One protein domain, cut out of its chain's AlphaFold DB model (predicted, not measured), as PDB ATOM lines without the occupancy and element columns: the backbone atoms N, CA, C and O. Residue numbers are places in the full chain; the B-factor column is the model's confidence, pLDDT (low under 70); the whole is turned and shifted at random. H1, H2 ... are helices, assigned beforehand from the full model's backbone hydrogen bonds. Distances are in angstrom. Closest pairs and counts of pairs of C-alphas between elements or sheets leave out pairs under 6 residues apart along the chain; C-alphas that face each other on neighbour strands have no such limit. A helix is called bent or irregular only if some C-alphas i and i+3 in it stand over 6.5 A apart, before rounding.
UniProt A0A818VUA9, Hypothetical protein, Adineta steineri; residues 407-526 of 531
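What this domain is: This is residues 407 to 526 of the 531 residues of the protein "Hypothetical protein" of Adineta steineri (UniProt A0A818VUA9). A row of packed helices makes the length of the domain: the H1 and H2 hairpin is at one end, H7 is at the other, and H3, H4, H5 and H6 form the body between them. In that body H4 crosses the last part of H5 and makes a corner with the end of H3, while H6 packs on H3. The printed part has 120 residues with seven named helices, H1 to H7 along the chain, and no named strand, in the class all helix. It is compact, with a radius of gyration of the C-alphas of 15.4 A and spans of 44 by 34 by 23 A.

How they stand to each other: H1, residues 407 to 413, and H2, residues 417 to 429, form a helical hairpin and touch at a shallow tilt of 30 degrees, opposite ways; their closest C-alphas, of Tyr 408 and Ala 420, are 5.0 A apart. H2, with residues 427 to 429 alone, touches H3, residues 441 to 452, at a steep tilt of 51 degrees; the C-alphas of Met 428 and Arg 443 are closest, at 4.8 A. H3 and H4, residues 456 to 469, touch only at the corner, about perpendicular at 86 degrees, closest at the C-alphas of Tyr 450 and Val 458, 6.1 A. H5, residues 485 to 496, touches H4 with residues 491 to 496 alone, at a steep tilt of 57 degrees, closest at the C-alphas of Tyr 462 and Ala 495, 4.7 A. H6, residues 501 to 508, touches H3 at a shallow tilt of 26 degrees, opposite ways, closest at the C-alphas of Asp 444 and Ala 507, 4.9 A. H7, residues 512 to 524, touches H5 at a steep tilt of 54 degrees, closest at the C-alphas of Gly 486 and Phe 518, 3.6 A. H6 and H7 are near each other, while H2 and H7, for instance, are apart. Every O i to N i+4 pair is within hydrogen-bond range in H1, H2, H4, H5, H6 and H7; in H3 it is 5 of 8.

Where its parts are: H1 begins at C-alpha 407 (11.305, 40.188, 94.487) and is 9.7 A long. H2 is 18.5 A, H3 15.4 A and H4, the longest by residues, 20.3 A. H3 is irregular, but only just: C-alphas 444 and 447 are 7.0 A apart. H5 is 16.4 A and H6 10.0 A; H7 is 18.1 A and ends at C-alpha 524 (41.291, 44.527, 104.246).

The domain as a whole: The two C-alphas farthest apart, of Asp 418 and Ile 474, are 45.5 A apart. The links H2 to H3 and H4 to H5 are long; residues 470 to 484 hold no named element. The printed part has no cut, its mean pLDDT is 97.2, and no printed residue is under 70.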
ATOM      1  N   GLY A 407      12.675  40.448  94.923       98.44
ATOM      2  CA  GLY A 407      11.305  40.188  94.487       98.44
ATOM      3  C   GLY A 407      11.239  39.790  93.016       98.44
ATOM      4  O   GLY A 407      10.646  38.766  92.676       98.44
ATOM      5  N   TYR A 408      11.949  40.523  92.150       98.56
ATOM      6  CA  TYR A 408      12.093  40.153  90.740       98.56
ATOM      7  C   TYR A 408      12.680  38.742  90.548       98.56
ATOM      8  O   TYR A 408      12.141  37.956  89.764       98.56
ATOM      9  N   ASP A 409      13.756  38.409  91.268       98.75
ATOM     10  CA  ASP A 409      14.410  37.092  91.229       98.75
ATOM     11  C   ASP A 409      13.466  35.965  91.675       98.75
ATOM     12  O   ASP A 409      13.347  34.954  90.981       98.75
ATOM     13  N   VAL A 410      12.731  36.154  92.777       98.69
ATOM     14  CA  VAL A 410      11.748  35.180  93.277       98.69
ATOM     15  C   VAL A 410      10.633  34.965  92.258       98.69
ATOM     16  O   VAL A 410      10.348  33.822  91.902       98.69
ATOM     17  N   TYR A 411      10.022  36.031  91.734       98.56
ATOM     18  CA  TYR A 411       8.938  35.900  90.753       98.56
ATOM     19  C   TYR A 411       9.406  35.178  89.493       98.56
ATOM     20  O   TYR A 411       8.745  34.245  89.030       98.56
ATOM     21  N   LYS A 412      10.590  35.539  88.982       98.19
ATOM     22  CA  LYS A 412      11.210  34.854  87.847       98.19
ATOM     23  C   LYS A 412      11.484  33.380  88.163       98.19
ATOM     24  O   LYS A 412      11.156  32.510  87.358       98.19
ATOM     25  N   GLY A 413      12.040  33.086  89.336       97.44
ATOM     26  CA  GLY A 413      12.387  31.737  89.785       97.44
ATOM     27  C   GLY A 413      11.188  30.817  90.032       97.44
ATOM     28  O   GLY A 413      11.324  29.596  89.931       97.44
ATOM     29  N   LEU A 414      10.016  31.390  90.316       96.38
ATOM     30  CA  LEU A 414       8.742  30.679  90.449       96.38
ATOM     31  C   LEU A 414       7.948  30.588  89.133       96.38
ATOM     32  O   LEU A 414       6.894  29.957  89.103       96.38
ATOM     33  N   GLY A 415       8.438  31.194  88.046       97.00
ATOM     34  CA  GLY A 415       7.744  31.225  86.754       97.00
ATOM     35  C   GLY A 415       6.555  32.194  86.697       97.00
ATOM     36  O   GLY A 415       5.701  32.059  85.823       97.00
ATOM     37  N   LEU A 416       6.487  33.169  87.607       95.75
ATOM     38  CA  LEU A 416       5.458  34.212  87.652       95.75
ATOM     39  C   LEU A 416       5.843  35.372  86.719       95.75
ATOM     40  O   LEU A 416       6.164  36.470  87.167       95.75
ATOM     41  N   THR A 417       5.857  35.112  85.409       96.31
ATOM     42  CA  THR A 417       6.398  36.037  84.393       96.31
ATOM     43  C   THR A 417       5.743  37.420  84.418       96.31
ATOM     44  O   THR A 417       6.453  38.422  84.364       96.31
ATOM     45  N   ASP A 418       4.415  37.488  84.553       96.44
ATOM     46  CA  ASP A 418       3.687  38.766  84.564       96.44
ATOM     47  C   ASP A 418       4.040  39.611  85.799       96.44
ATOM     48  O   ASP A 418       4.219  40.825  85.697       96.44
ATOM     49  N   GLU A 419       4.220  38.970  86.959       96.06
ATOM     50  CA  GLU A 419       4.657  39.646  88.187       96.06
ATOM     51  C   GLU A 419       6.108  40.104  88.100       96.06
ATOM     52  O   GLU A 419       6.426  41.232  88.476       96.06
ATOM     53  N   ALA A 420       6.985  39.260  87.552       97.88
ATOM     54  CA  ALA A 420       8.389  39.596  87.360       97.88
ATOM     55  C   ALA A 420       8.548  40.821  86.444       97.88
ATOM     56  O   ALA A 420       9.244  41.775  86.798       97.88
ATOM     57  N   GLU A 421       7.878  40.846  85.288       98.00
ATOM     58  CA  GLU A 421       7.976  41.981  84.365       98.00
ATOM     59  C   GLU A 421       7.293  43.243  84.909       98.00
ATOM     60  O   GLU A 421       7.821  44.344  84.715       98.00
ATOM     61  N   ARG A 422       6.187  43.116  85.658       97.75
ATOM     62  CA  ARG A 422       5.567  44.256  86.355       97.75
ATOM     63  C   ARG A 422       6.516  44.854  87.394       97.75
ATOM     64  O   ARG A 422       6.790  46.054  87.337       97.75
ATOM     65  N   ALA A 423       7.032  44.040  88.316       97.25
ATOM     66  CA  ALA A 423       7.914  44.489  89.394       97.25
ATOM     67  C   ALA A 423       9.193  45.137  88.844       97.25
ATOM     68  O   ALA A 423       9.596  46.217  89.283       97.25
ATOM     69  N   LYS A 424       9.783  44.532  87.806       98.12
ATOM     70  CA  LYS A 424      10.919  45.102  87.076       98.12
ATOM     71  C   LYS A 424      10.570  46.444  86.438       98.12
ATOM     72  O   LYS A 424      11.334  47.389  86.588       98.12
ATOM     73  N   SER A 425       9.439  46.549  85.741       98.00
ATOM     74  CA  SER A 425       9.038  47.790  85.061       98.00
ATOM     75  C   SER A 425       8.828  48.945  86.041       98.00
ATOM     76  O   SER A 425       9.301  50.053  85.788       98.00
ATOM     77  N   LEU A 426       8.185  48.680  87.183       97.19
ATOM     78  CA  LEU A 426       8.010  49.665  88.255       97.19
ATOM     79  C   LEU A 426       9.358  50.105  88.835       97.19
ATOM     80  O   LEU A 426       9.632  51.301  88.930       97.19
ATOM     81  N   SER A 427      10.229  49.148  89.151       97.38
ATOM     82  CA  SER A 427      11.529  49.433  89.765       97.38
ATOM     83  C   SER A 427      12.479  50.161  88.803       97.38
ATOM     84  O   SER A 427      13.216  51.054  89.212       97.38
ATOM     85  N   MET A 428      12.425  49.851  87.503       98.00
ATOM     86  CA  MET A 428      13.195  50.537  86.454       98.00
ATOM     87  C   MET A 428      12.844  52.024  86.323       98.00
ATOM     88  O   MET A 428      13.709  52.829  85.965       98.00
ATOM     89  N   ALA A 429      11.584  52.382  86.578       97.31
ATOM     90  CA  ALA A 429      11.105  53.758  86.513       97.31
ATOM     91  C   ALA A 429      11.396  54.554  87.797       97.31
ATOM     92  O   ALA A 429      11.405  55.785  87.753       97.31
ATOM     93  N   ASN A 430      11.635  53.870  88.919       96.06
ATOM     94  CA  ASN A 430      11.811  54.498  90.221       96.06
ATOM     95  C   ASN A 430      13.205  55.127  90.389       96.06
ATOM     96  O   ASN A 430      14.220  54.567  89.967       96.06
ATOM     97  N   SER A 431      13.253  56.281  91.053       96.06
ATOM     98  CA  SER A 431      14.488  56.983  91.401       96.06
ATOM     99  C   SER A 431      14.427  57.523  92.818       96.06
ATOM    100  O   SER A 431      13.387  58.018  93.248       96.06
ATOM    101  N   ASP A 432      15.572  57.545  93.484       94.06
ATOM    102  CA  ASP A 432      15.732  58.064  94.835       94.06
ATOM    103  C   ASP A 432      16.708  59.239  94.876       94.06
ATOM    104  O   ASP A 432      17.448  59.514  93.930       94.06
ATOM    105  N   ASN A 433      16.753  59.912  96.024       92.81
ATOM    106  CA  ASN A 433      17.711  60.984  96.281       92.81
ATOM    107  C   ASN A 433      18.938  60.537  97.085       92.81
ATOM    108  O   ASN A 433      19.677  61.384  97.587       92.81
ATOM    109  N   PHE A 434      19.173  59.225  97.193       91.94
ATOM    110  CA  PHE A 434      20.336  58.661  97.867       91.94
ATOM    111  C   PHE A 434      21.034  57.587  97.006       91.94
ATOM    112  O   PHE A 434      20.353  56.833  96.310       91.94
ATOM    113  N   PRO A 435      22.381  57.516  97.039       91.00
ATOM    114  CA  PRO A 435      23.278  58.402  97.794       91.00
ATOM    115  C   PRO A 435      23.382  59.819  97.209       91.00
ATOM    116  O   PRO A 435      23.967  60.697  97.835       91.00
ATOM    117  N   ARG A 436      22.798  60.057  96.031       91.31
ATOM    118  CA  ARG A 436      22.685  61.382  95.414       91.31
ATOM    119  C   ARG A 436      21.314  61.570  94.750       91.31
ATOM    120  O   ARG A 436      20.657  60.570  94.453       91.31
ATOM    121  N   PRO A 437      20.897  62.817  94.469       94.19
ATOM    122  CA  PRO A 437      19.676  63.096  93.720       94.19
ATOM    123  C   PRO A 437      19.585  62.305  92.410       94.19
ATOM    124  O   PRO A 437      20.579  62.196  91.689       94.19
ATOM    125  N   ASN A 438      18.385  61.816  92.089       95.06
ATOM    126  CA  ASN A 438      18.076  61.067  90.863       95.06
ATOM    127  C   ASN A 438      18.903  59.777  90.672       95.06
ATOM    128  O   ASN A 438      19.317  59.454  89.557       95.06
ATOM    129  N   THR A 439      19.153  59.032  91.750       96.19
ATOM    130  CA  THR A 439      19.776  57.703  91.687       96.19
ATOM    131  C   THR A 439      18.730  56.655  91.318       96.19
ATOM    132  O   THR A 439      17.784  56.435  92.068       96.19
ATOM    133  N   TYR A 440      18.918  55.956  90.197       97.81
ATOM    134  CA  TYR A 440      18.053  54.844  89.798       97.81
ATOM    135  C   TYR A 440      18.678  53.512  90.223       97.81
ATOM    136  O   TYR A 440      19.386  52.868  89.450       97.81
ATOM    137  N   TRP A 441      18.425  53.099  91.466       97.69
ATOM    138  CA  TRP A 441      19.012  51.891  92.058       97.69
ATOM    139  C   TRP A 441      18.805  50.637  91.217       97.69
ATOM    140  O   TRP A 441      19.766  49.937  90.894       97.69
ATOM    141  N   PHE A 442      17.563  50.357  90.832       98.44
ATOM    142  CA  PHE A 442      17.263  49.150  90.078       98.44
ATOM    143  C   PHE A 442      17.860  49.200  88.669       98.44
ATOM    144  O   PHE A 442      18.559  48.276  88.253       98.44
ATOM    145  N   ARG A 443      17.620  50.302  87.948       98.44
ATOM    146  CA  ARG A 443      18.031  50.478  86.549       98.44
ATOM    147  C   ARG A 443      19.546  50.526  86.374       98.44
ATOM    148  O   ARG A 443      20.070  49.863  85.483       98.44
ATOM    149  N   ASP A 444      20.234  51.307  87.205       98.50
ATOM    150  CA  ASP A 444      21.645  51.638  86.997       98.50
ATOM    151  C   ASP A 444      22.588  50.784  87.849       98.50
ATOM    152  O   ASP A 444      23.780  50.736  87.552       98.50
ATOM    153  N   TRP A 445      22.098  50.085  88.878       98.44
ATOM    154  CA  TRP A 445      22.931  49.213  89.711       98.44
ATOM    155  C   TRP A 445      22.431  47.772  89.772       98.44
ATOM    156  O   TRP A 445      23.102  46.884  89.249       98.44
ATOM    157  N   LEU A 446      21.271  47.528  90.388       98.56
ATOM    158  CA  LEU A 446      20.861  46.177  90.784       98.56
ATOM    159  C   LEU A 446      20.607  45.270  89.583       98.56
ATOM    160  O   LEU A 446      21.089  44.144  89.570       98.56
ATOM    161  N   TYR A 447      19.909  45.751  88.553       98.56
ATOM    162  CA  TYR A 447      19.641  44.951  87.362       98.56
ATOM    163  C   TYR A 447      20.904  44.704  86.517       98.56
ATOM    164  O   TYR A 447      21.154  43.550  86.164       98.56
ATOM    165  N   PRO A 448      21.767  45.706  86.233       98.56
ATOM    166  CA  PRO A 448      23.068  45.450  85.618       98.56
ATOM    167  C   PRO A 448      23.933  44.463  86.407       98.56
ATOM    168  O   PRO A 448      24.516  43.566  85.803       98.56
ATOM    169  N   TRP A 449      23.999  44.602  87.735       98.62
ATOM    170  CA  TRP A 449      24.737  43.693  88.615       98.62
ATOM    171  C   TRP A 449      24.174  42.271  88.569       98.62
ATOM    172  O   TRP A 449      24.931  41.317  88.397       98.62
ATOM    173  N   TYR A 450      22.848  42.141  88.627       98.69
ATOM    174  CA  TYR A 450      22.124  40.882  88.496       98.69
ATOM    175  C   TYR A 450      22.457  40.166  87.184       98.69
ATOM    176  O   TYR A 450      22.880  39.016  87.199       98.69
ATOM    177  N   ILE A 451      22.350  40.847  86.040       98.00
ATOM    178  CA  ILE A 451      22.629  40.233  84.734       98.00
ATOM    179  C   ILE A 451      24.112  39.867  84.586       98.00
ATOM    180  O   ILE A 451      24.433  38.754  84.170       98.00
ATOM    181  N   GLN A 452      25.024  40.771  84.953       96.25
ATOM    182  CA  GLN A 452      26.466  40.530  84.831       96.25
ATOM    183  C   GLN A 452      26.951  39.396  85.746       96.25
ATOM    184  O   GLN A 452      27.845  38.639  85.375       96.25
ATOM    185  N   GLY A 453      26.339  39.247  86.921       96.31
ATOM    186  CA  GLY A 453      26.692  38.228  87.902       96.31
ATOM    187  C   GLY A 453      25.949  36.893  87.761       96.31
ATOM    188  O   GLY A 453      26.023  36.065  88.667       96.31
ATOM    189  N   GLN A 454      25.285  36.643  86.626       97.31
ATOM    190  CA  GLN A 454      24.539  35.404  86.348       97.31
ATOM    191  C   GLN A 454      23.295  35.229  87.237       97.31
ATOM    192  O   GLN A 454      23.032  34.150  87.772       97.31
ATOM    193  N   GLU A 455      22.502  36.293  87.341       97.88
ATOM    194  CA  GLU A 455      21.147  36.295  87.894       97.88
ATOM    195  C   GLU A 455      21.120  35.909  89.384       97.88
ATOM    196  O   GLU A 455      21.913  36.442  90.162       97.88
ATOM    197  N   THR A 456      20.255  34.976  89.803       98.25
ATOM    198  CA  THR A 456      20.152  34.468  91.184       98.25
ATOM    199  C   THR A 456      21.518  34.173  91.811       98.25
ATOM    200  O   THR A 456      21.737  34.393  93.004       98.25
ATOM    201  N   LYS A 457      22.475  33.698  91.000       98.25
ATOM    202  CA  LYS A 457      23.821  33.349  91.454       98.25
ATOM    203  C   LYS A 457      24.546  34.533  92.091       98.25
ATOM    204  O   LYS A 457      25.220  34.321  93.096       98.25
ATOM    205  N   VAL A 458      24.410  35.751  91.560       98.69
ATOM    206  CA  VAL A 458      25.095  36.918  92.135       98.69
ATOM    207  C   VAL A 458      24.517  37.306  93.483       98.69
ATOM    208  O   VAL A 458      25.277  37.597  94.404       98.69
ATOM    209  N   LEU A 459      23.188  37.249  93.620       98.50
ATOM    210  CA  LEU A 459      22.494  37.579  94.863       98.50
ATOM    211  C   LEU A 459      22.915  36.604  95.965       98.50
ATOM    212  O   LEU A 459      23.348  37.006  97.042       98.50
ATOM    213  N   VAL A 460      22.893  35.307  95.652       98.31
ATOM    214  CA  VAL A 460      23.337  34.241  96.555       98.31
ATOM    215  C   VAL A 460      24.822  34.384  96.902       98.31
ATOM    216  O   VAL A 460      25.197  34.298  98.072       98.31
ATOM    217  N   ASN A 461      25.685  34.607  95.906       98.38
ATOM    218  CA  ASN A 461      27.123  34.759  96.124       98.38
ATOM    219  C   ASN A 461      27.451  35.977  96.981       98.38
ATOM    220  O   ASN A 461      28.370  35.907  97.791       98.38
ATOM    221  N   TYR A 462      26.704  37.068  96.838       98.50
ATOM    222  CA  TYR A 462      26.889  38.258  97.653       98.50
ATOM    223  C   TYR A 462      26.737  37.944  99.134       98.50
ATOM    224  O   TYR A 462      27.676  38.151  99.902       98.50
ATOM    225  N   PHE A 463      25.614  37.340  99.523       98.25
ATOM    226  CA  PHE A 463      25.393  36.957 100.913       98.25
ATOM    227  C   PHE A 463      26.398  35.905 101.398       98.25
ATOM    228  O   PHE A 463      26.840  35.989 102.540       98.25
ATOM    229  N   LYS A 464      26.850  34.972 100.544       97.62
ATOM    230  CA  LYS A 464      27.929  34.025 100.898       97.62
ATOM    231  C   LYS A 464      29.249  34.728 101.201       97.62
ATOM    232  O   LYS A 464      29.879  34.434 102.213       97.62
ATOM    233  N   VAL A 465      29.675  35.644 100.333       97.94
ATOM    234  CA  VAL A 465      30.946  36.366 100.477       97.94
ATOM    235  C   VAL A 465      30.885  37.305 101.685       97.94
ATOM    236  O   VAL A 465      31.823  37.329 102.480       97.94
ATOM    237  N   VAL A 466      29.768  38.012 101.895       98.12
ATOM    238  CA  VAL A 466      29.550  38.828 103.103       98.12
ATOM    239  C   VAL A 466      29.607  37.954 104.357       98.12
ATOM    240  O   VAL A 466      30.378  38.252 105.269       98.12
ATOM    241  N   ALA A 467      28.890  36.829 104.381       97.06
ATOM    242  CA  ALA A 467      28.897  35.908 105.513       97.06
ATOM    243  C   ALA A 467      30.282  35.324 105.807       97.06
ATOM    244  O   ALA A 467      30.609  35.085 106.971       97.06
ATOM    245  N   GLN A 468      31.091  35.084 104.778       97.00
ATOM    246  CA  GLN A 468      32.417  34.499 104.924       97.00
ATOM    247  C   GLN A 468      33.459  35.504 105.430       97.00
ATOM    248  O   GLN A 468      34.301  35.131 106.246       97.00
ATOM    249  N   TYR A 469      33.427  36.746 104.944       97.94
ATOM    250  CA  TYR A 469      34.543  37.680 105.124       97.94
ATOM    251  C   TYR A 469      34.218  38.921 105.952       97.94
ATOM    252  O   TYR A 469      35.137  39.526 106.506       97.94
ATOM    253  N   PHE A 470      32.954  39.336 106.045       98.25
ATOM    254  CA  PHE A 470      32.620  40.571 106.746       98.25
ATOM    255  C   PHE A 470      32.728  40.391 108.277       98.25
ATOM    256  O   PHE A 470      32.345  39.334 108.791       98.25
ATOM    257  N   PRO A 471      33.240  41.384 109.037       97.62
ATOM    258  CA  PRO A 471      33.515  41.217 110.464       97.62
ATOM    259  C   PRO A 471      32.279  40.883 111.308       97.62
ATOM    260  O   PRO A 471      31.223  41.504 111.168       97.62
ATOM    261  N   LYS A 472      32.454  39.955 112.254       97.38
ATOM    262  CA  LYS A 472      31.449  39.530 113.241       97.38
ATOM    263  C   LYS A 472      32.002  39.651 114.657       97.38
ATOM    264  O   LYS A 472      33.221  39.664 114.845       97.38
ATOM    265  N   TYR A 473      31.121  39.742 115.650       95.06
ATOM    266  CA  TYR A 473      31.545  39.664 117.045       95.06
ATOM    267  C   TYR A 473      32.162  38.293 117.344       95.06
ATOM    268  O   TYR A 473      31.727  37.260 116.834       95.06
ATOM    269  N   ILE A 474      33.209  38.281 118.170       92.69
ATOM    270  CA  ILE A 474      33.932  37.052 118.511       92.69
ATOM    271  C   ILE A 474      32.970  36.062 119.174       92.69
ATOM    272  O   ILE A 474      32.303  36.394 120.150       92.69
ATOM    273  N   GLY A 475      32.934  34.836 118.651       90.31
ATOM    274  CA  GLY A 475      32.097  33.760 119.182       90.31
ATOM    275  C   GLY A 475      30.615  33.866 118.818       90.31
ATOM    276  O   GLY A 475      29.827  33.071 119.323       90.31
ATOM    277  N   THR A 476      30.225  34.805 117.951       92.25
ATOM    278  CA  THR A 476      28.842  34.937 117.480       92.25
ATOM    279  C   THR A 476      28.773  34.984 115.955       92.25
ATOM    280  O   THR A 476      29.771  35.166 115.256       92.25
ATOM    281  N   ASN A 477      27.558  34.827 115.437       91.88
ATOM    282  CA  ASN A 477      27.258  34.984 114.017       91.88
ATOM    283  C   ASN A 477      26.804  36.407 113.653       91.88
ATOM    284  O   ASN A 477      26.486  36.670 112.493       91.88
ATOM    285  N   GLN A 478      26.791  37.322 114.627       95.50
ATOM    286  CA  GLN A 478      26.315  38.690 114.467       95.50
ATOM    287  C   GLN A 478      27.380  39.576 113.833       95.50
ATOM    288  O   GLN A 478      28.501  39.665 114.342       95.50
ATOM    289  N   TYR A 479      27.021  40.278 112.759       96.44
ATOM    290  CA  TYR A 479      27.913  41.259 112.150       96.44
ATOM    291  C   TYR A 479      28.246  42.392 113.125       96.44
ATOM    292  O   TYR A 479      27.391  42.893 113.853       96.44
ATOM    293  N   ALA A 480      29.516  42.793 113.140       96.56
ATOM    294  CA  ALA A 480      30.038  43.710 114.150       96.56
ATOM    295  C   ALA A 480      29.706  45.186 113.873       96.56
ATOM    296  O   ALA A 480      29.803  46.014 114.776       96.56
ATOM    297  N   ARG A 481      29.372  45.535 112.625       95.25
ATOM    298  CA  ARG A 481      29.119  46.916 112.183       95.25
ATOM    299  C   ARG A 481      28.401  46.964 110.836       95.25
ATOM    300  O   ARG A 481      28.332  45.951 110.144       95.25
ATOM    301  N   SER A 482      27.966  48.154 110.434       95.56
ATOM    302  CA  SER A 482      27.545  48.427 109.058       95.56
ATOM    303  C   SER A 482      28.739  48.483 108.092       95.56
ATOM    304  O   SER A 482      29.883  48.757 108.490       95.56
ATOM    305  N   MET A 483      28.471  48.222 106.814       95.62
ATOM    306  CA  MET A 483      29.424  48.377 105.717       95.62
ATOM    307  C   MET A 483      29.416  49.802 105.163       95.62
ATOM    308  O   MET A 483      28.400  50.494 105.206       95.62
ATOM    309  N   ASN A 484      30.552  50.231 104.619       96.38
ATOM    310  CA  ASN A 484      30.648  51.476 103.855       96.38
ATOM    311  C   ASN A 484      30.485  51.229 102.340       96.38
ATOM    312  O   ASN A 484      30.411  50.087 101.884       96.38
ATOM    313  N   TRP A 485      30.442  52.299 101.544       96.38
ATOM    314  CA  TRP A 485      30.228  52.210 100.095       96.38
ATOM    315  C   TRP A 485      31.330  51.437  99.374       96.38
ATOM    316  O   TRP A 485      31.044  50.617  98.502       96.38
ATOM    317  N   GLY A 486      32.588  51.664  99.749       97.81
ATOM    318  CA  GLY A 486      33.712  50.936  99.166       97.81
ATOM    319  C   GLY A 486      33.657  49.433  99.432       97.81
ATOM    320  O   GLY A 486      33.940  48.641  98.534       97.81
ATOM    321  N   GLU A 487      33.242  49.036 100.635       98.44
ATOM    322  CA  GLU A 487      33.002  47.637 100.995       98.44
ATOM    323  C   GLU A 487      31.834  47.058 100.204       98.44
ATOM    324  O   GLU A 487      32.006  46.018  99.576       98.44
ATOM    325  N   PHE A 488      30.694  47.750 100.134       98.12
ATOM    326  CA  PHE A 488      29.556  47.311  99.326       98.12
ATOM    327  C   PHE A 488      29.977  46.992  97.884       98.12
ATOM    328  O   PHE A 488      29.776  45.880  97.400       98.12
ATOM    329  N   ILE A 489      30.672  47.924  97.230       98.56
ATOM    330  CA  ILE A 489      31.118  47.766  95.840       98.56
ATOM    331  C   ILE A 489      32.157  46.639  95.706       98.56
ATOM    332  O   ILE A 489      32.127  45.883  94.731       98.56
ATOM    333  N   HIS A 490      33.071  46.493  96.670       98.88
ATOM    334  CA  HIS A 490      34.079  45.430  96.674       98.88
ATOM    335  C   HIS A 490      33.451  44.035  96.830       98.88
ATOM    336  O   HIS A 490      33.756  43.135  96.045       98.88
ATOM    337  N   PHE A 491      32.519  43.865  97.770       98.75
ATOM    338  CA  PHE A 491      31.804  42.604  97.984       98.75
ATOM    339  C   PHE A 491      30.875  42.274  96.808       98.75
ATOM    340  O   PHE A 491      30.855  41.129  96.354       98.75
ATOM    341  N   SER A 492      30.176  43.261  96.234       98.75
ATOM    342  CA  SER A 492      29.390  43.074  95.003       98.75
ATOM    343  C   SER A 492      30.256  42.670  93.808       98.75
ATOM    344  O   SER A 492      29.824  41.843  93.003       98.75
ATOM    345  N   SER A 493      31.484  43.196  93.710       98.81
ATOM    346  CA  SER A 493      32.457  42.793  92.684       98.81
ATOM    347  C   SER A 493      32.907  41.345  92.873       98.81
ATOM    348  O   SER A 493      32.899  40.561  91.927       98.81
ATOM    349  N   GLY A 494      33.224  40.953  94.110       98.62
ATOM    350  CA  GLY A 494      33.544  39.566  94.453       98.62
ATOM    351  C   GLY A 494      32.413  38.591  94.138       98.62
ATOM    352  O   GLY A 494      32.652  37.527  93.576       98.62
ATOM    353  N   ALA A 495      31.173  38.977  94.438       98.56
ATOM    354  CA  ALA A 495      29.991  38.175  94.142       98.56
ATOM    355  C   ALA A 495      29.781  37.958  92.635       98.56
ATOM    356  O   ALA A 495      29.424  36.853  92.214       98.56
ATOM    357  N   ALA A 496      30.014  39.007  91.838       98.44
ATOM    358  CA  ALA A 496      29.892  38.984  90.382       98.44
ATOM    359  C   ALA A 496      31.107  38.352  89.679       98.44
ATOM    360  O   ALA A 496      31.004  37.942  88.526       98.44
ATOM    361  N   GLY A 497      32.255  38.269  90.357       98.06
ATOM    362  CA  GLY A 497      33.527  37.837  89.772       98.06
ATOM    363  C   GLY A 497      34.171  38.873  88.843       98.06
ATOM    364  O   GLY A 497      35.210  38.587  88.250       98.06
ATOM    365  N   ILE A 498      33.598  40.075  88.741       97.62
ATOM    366  CA  ILE A 498      34.077  41.178  87.900       97.62
ATOM    367  C   ILE A 498      34.120  42.486  88.693       97.62
ATOM    368  O   ILE A 498      33.339  42.691  89.623       97.62
ATOM    369  N   ASN A 499      35.020  43.395  88.329       98.25
ATOM    370  CA  ASN A 499      35.127  44.695  88.984       98.25
ATOM    371  C   ASN A 499      33.935  45.616  88.657       98.25
ATOM    372  O   ASN A 499      33.850  46.197  87.574       98.25
ATOM    373  N   MET A 500      33.060  45.839  89.639       98.25
ATOM    374  CA  MET A 500      31.842  46.642  89.485       98.25
ATOM    375  C   MET A 500      32.060  48.158  89.649       98.25
ATOM    376  O   MET A 500      31.089  48.913  89.617       98.25
ATOM    377  N   LYS A 501      33.304  48.648  89.783       98.12
ATOM    378  CA  LYS A 501      33.610  50.087  89.945       98.12
ATOM    379  C   LYS A 501      33.000  50.961  88.844       98.12
ATOM    380  O   LYS A 501      32.446  52.020  89.139       98.12
ATOM    381  N   ASN A 502      33.073  50.528  87.585       98.12
ATOM    382  CA  ASN A 502      32.509  51.298  86.471       98.12
ATOM    383  C   ASN A 502      30.982  51.407  86.588       98.12
ATOM    384  O   ASN A 502      30.433  52.498  86.452       98.12
ATOM    385  N   GLN A 503      30.305  50.304  86.920       98.44
ATOM    386  CA  GLN A 503      28.856  50.306  87.116       98.44
ATOM    387  C   GLN A 503      28.451  51.156  88.328       98.44
ATOM    388  O   GLN A 503      27.503  51.932  88.250       98.44
ATOM    389  N   ALA A 504      29.206  51.075  89.425       98.12
ATOM    390  CA  ALA A 504      28.981  51.890  90.614       98.12
ATOM    391  C   ALA A 504      29.167  53.387  90.319       98.12
ATOM    392  O   ALA A 504      28.397  54.210  90.801       98.12
ATOM    393  N   THR A 505      30.131  53.743  89.464       98.12
ATOM    394  CA  THR A 505      30.339  55.127  89.013       98.12
ATOM    395  C   THR A 505      29.125  55.654  88.244       98.12
ATOM    396  O   THR A 505      28.726  56.803  88.443       98.12
ATOM    397  N   ILE A 506      28.513  54.821  87.394       97.12
ATOM    398  CA  ILE A 506      27.282  55.162  86.669       97.12
ATOM    399  C   ILE A 506      26.135  55.383  87.663       97.12
ATOM    400  O   ILE A 506      25.529  56.455  87.664       97.12
ATOM    401  N   ALA A 507      25.884  54.412  88.543       97.31
ATOM    402  CA  ALA A 507      24.748  54.447  89.460       97.31
ATOM    403  C   ALA A 507      24.878  55.541  90.530       97.31
ATOM    404  O   ALA A 507      24.031  56.426  90.655       97.31
ATOM    405  N   PHE A 508      25.976  55.523  91.278       95.62
ATOM    406  CA  PHE A 508      26.135  56.276  92.524       95.62
ATOM    407  C   PHE A 508      27.050  57.495  92.383       95.62
ATOM    408  O   PHE A 508      27.046  58.382  93.235       95.62
ATOM    409  N   GLY A 509      27.815  57.574  91.290       95.81
ATOM    410  CA  GLY A 509      28.958  58.474  91.179       95.81
ATOM    411  C   GLY A 509      30.210  57.881  91.832       95.81
ATOM    412  O   GLY A 509      30.181  56.796  92.408       95.81
ATOM    413  N   TRP A 510      31.336  58.588  91.718       97.25
ATOM    414  CA  TRP A 510      32.612  58.129  92.270       97.25
ATOM    415  C   TRP A 510      33.372  59.280  92.924       97.25
ATOM    416  O   TRP A 510      34.002  60.093  92.249       97.25
ATOM    417  N   THR A 511      33.272  59.378  94.247       96.19
ATOM    418  CA  THR A 511      33.968  60.402  95.036       96.19
ATOM    419  C   THR A 511      35.336  59.900  95.496       96.19
ATOM    420  O   THR A 511      35.608  58.698  95.496       96.19
ATOM    421  N   SER A 512      36.206  60.814  95.935       97.69
ATOM    422  CA  SER A 512      37.483  60.447  96.566       97.69
ATOM    423  C   SER A 512      37.287  59.605  97.830       97.69
ATOM    424  O   SER A 512      38.094  58.724  98.113       97.69
ATOM    425  N   GLU A 513      36.203  59.834  98.573       95.88
ATOM    426  CA  GLU A 513      35.840  59.031  99.739       95.88
ATOM    427  C   GLU A 513      35.521  57.581  99.355       95.88
ATOM    428  O   GLU A 513      36.096  56.663  99.938       95.88
ATOM    429  N   ILE A 514      34.670  57.371  98.341       96.31
ATOM    430  CA  ILE A 514      34.340  56.026  97.846       96.31
ATOM    431  C   ILE A 514      35.595  55.338  97.301       96.31
ATOM    432  O   ILE A 514      35.805  54.160  97.581       96.31
ATOM    433  N   ASP A 515      36.462  56.055  96.578       98.44
ATOM    434  CA  ASP A 515      37.715  55.485  96.068       98.44
ATOM    435  C   ASP A 515      38.634  55.013  97.204       98.44
ATOM    436  O   ASP A 515      39.124  53.882  97.181       98.44
ATOM    437  N   ASN A 516      38.801  55.834  98.246       98.62
ATOM    438  CA  ASN A 516      39.585  55.483  99.429       98.62
ATOM    439  C   ASN A 516      38.994  54.277 100.169       98.62
ATOM    440  O   ASN A 516      39.727  53.347 100.509       98.62
ATOM    441  N   GLN A 517      37.676  54.264 100.390       98.12
ATOM    442  CA  GLN A 517      36.978  53.141 101.019       98.12
ATOM    443  C   GLN A 517      37.119  51.856 100.193       98.12
ATOM    444  O   GLN A 517      37.390  50.798 100.752       98.12
ATOM    445  N   PHE A 518      36.984  51.937  98.866       98.62
ATOM    446  CA  PHE A 518      37.077  50.789  97.965       98.62
ATOM    447  C   PHE A 518      38.491  50.204  97.945       98.62
ATOM    448  O   PHE A 518      38.667  48.992  98.066       98.62
ATOM    449  N   ASN A 519      39.516  51.053  97.854       98.56
ATOM    450  CA  ASN A 519      40.908  50.608  97.913       98.56
ATOM    451  C   ASN A 519      41.251  50.013  99.286       98.56
ATOM    452  O   ASN A 519      41.944  48.995  99.352       98.56
ATOM    453  N   LYS A 520      40.720  50.589 100.373       98.62
ATOM    454  CA  LYS A 520      40.858  50.015 101.713       98.62
ATOM    455  C   LYS A 520      40.179  48.647 101.806       98.62
ATOM    456  O   LYS A 520      40.815  47.707 102.265       98.62
ATOM    457  N   ALA A 521      38.948  48.508 101.313       98.69
ATOM    458  CA  ALA A 521      38.218  47.241 101.311       98.69
ATOM    459  C   ALA A 521      38.978  46.149 100.543       98.69
ATOM    460  O   ALA A 521      39.132  45.043 101.048       98.69
ATOM    461  N   ARG A 522      39.559  46.475  99.380       98.50
ATOM    462  CA  ARG A 522      40.412  45.540  98.623       98.50
ATOM    463  C   ARG A 522      41.635  45.057  99.402       98.50
ATOM    464  O   ARG A 522      42.086  43.940  99.176       98.50
ATOM    465  N   SER A 523      42.188  45.898 100.274       98.31
ATOM    466  CA  SER A 523      43.316  45.531 101.133       98.31
ATOM    467  C   SER A 523      42.865  44.717 102.346       98.31
ATOM    468  O   SER A 523      43.472  43.698 102.655       98.31
ATOM    469  N   ASP A 524      41.812  45.163 103.032       98.56
ATOM    470  CA  ASP A 524      41.291  44.527 104.246       98.56
ATOM    471  C   ASP A 524      40.687  43.141 103.950       98.56
ATOM    472  O   ASP A 524      40.786  42.232 104.772       98.56
ATOM    473  N   PHE A 525      40.096  42.967 102.762       98.50
ATOM    474  CA  PHE A 525      39.405  41.753 102.323       98.50
ATOM    475  C   PHE A 525      40.054  41.136 101.073       98.50
ATOM    476  O   PHE A 525      39.370  40.648 100.177       98.50
ATOM    477  N   ALA A 526      41.389  41.109 101.016       98.12
ATOM    478  CA  ALA A 526      42.163  40.671  99.844       98.12
ATOM    479  C   ALA A 526      41.881  39.233  99.349       98.12
ATOM    480  O   ALA A 526      42.258  38.881  98.232       98.12
TER     481      ALA A 526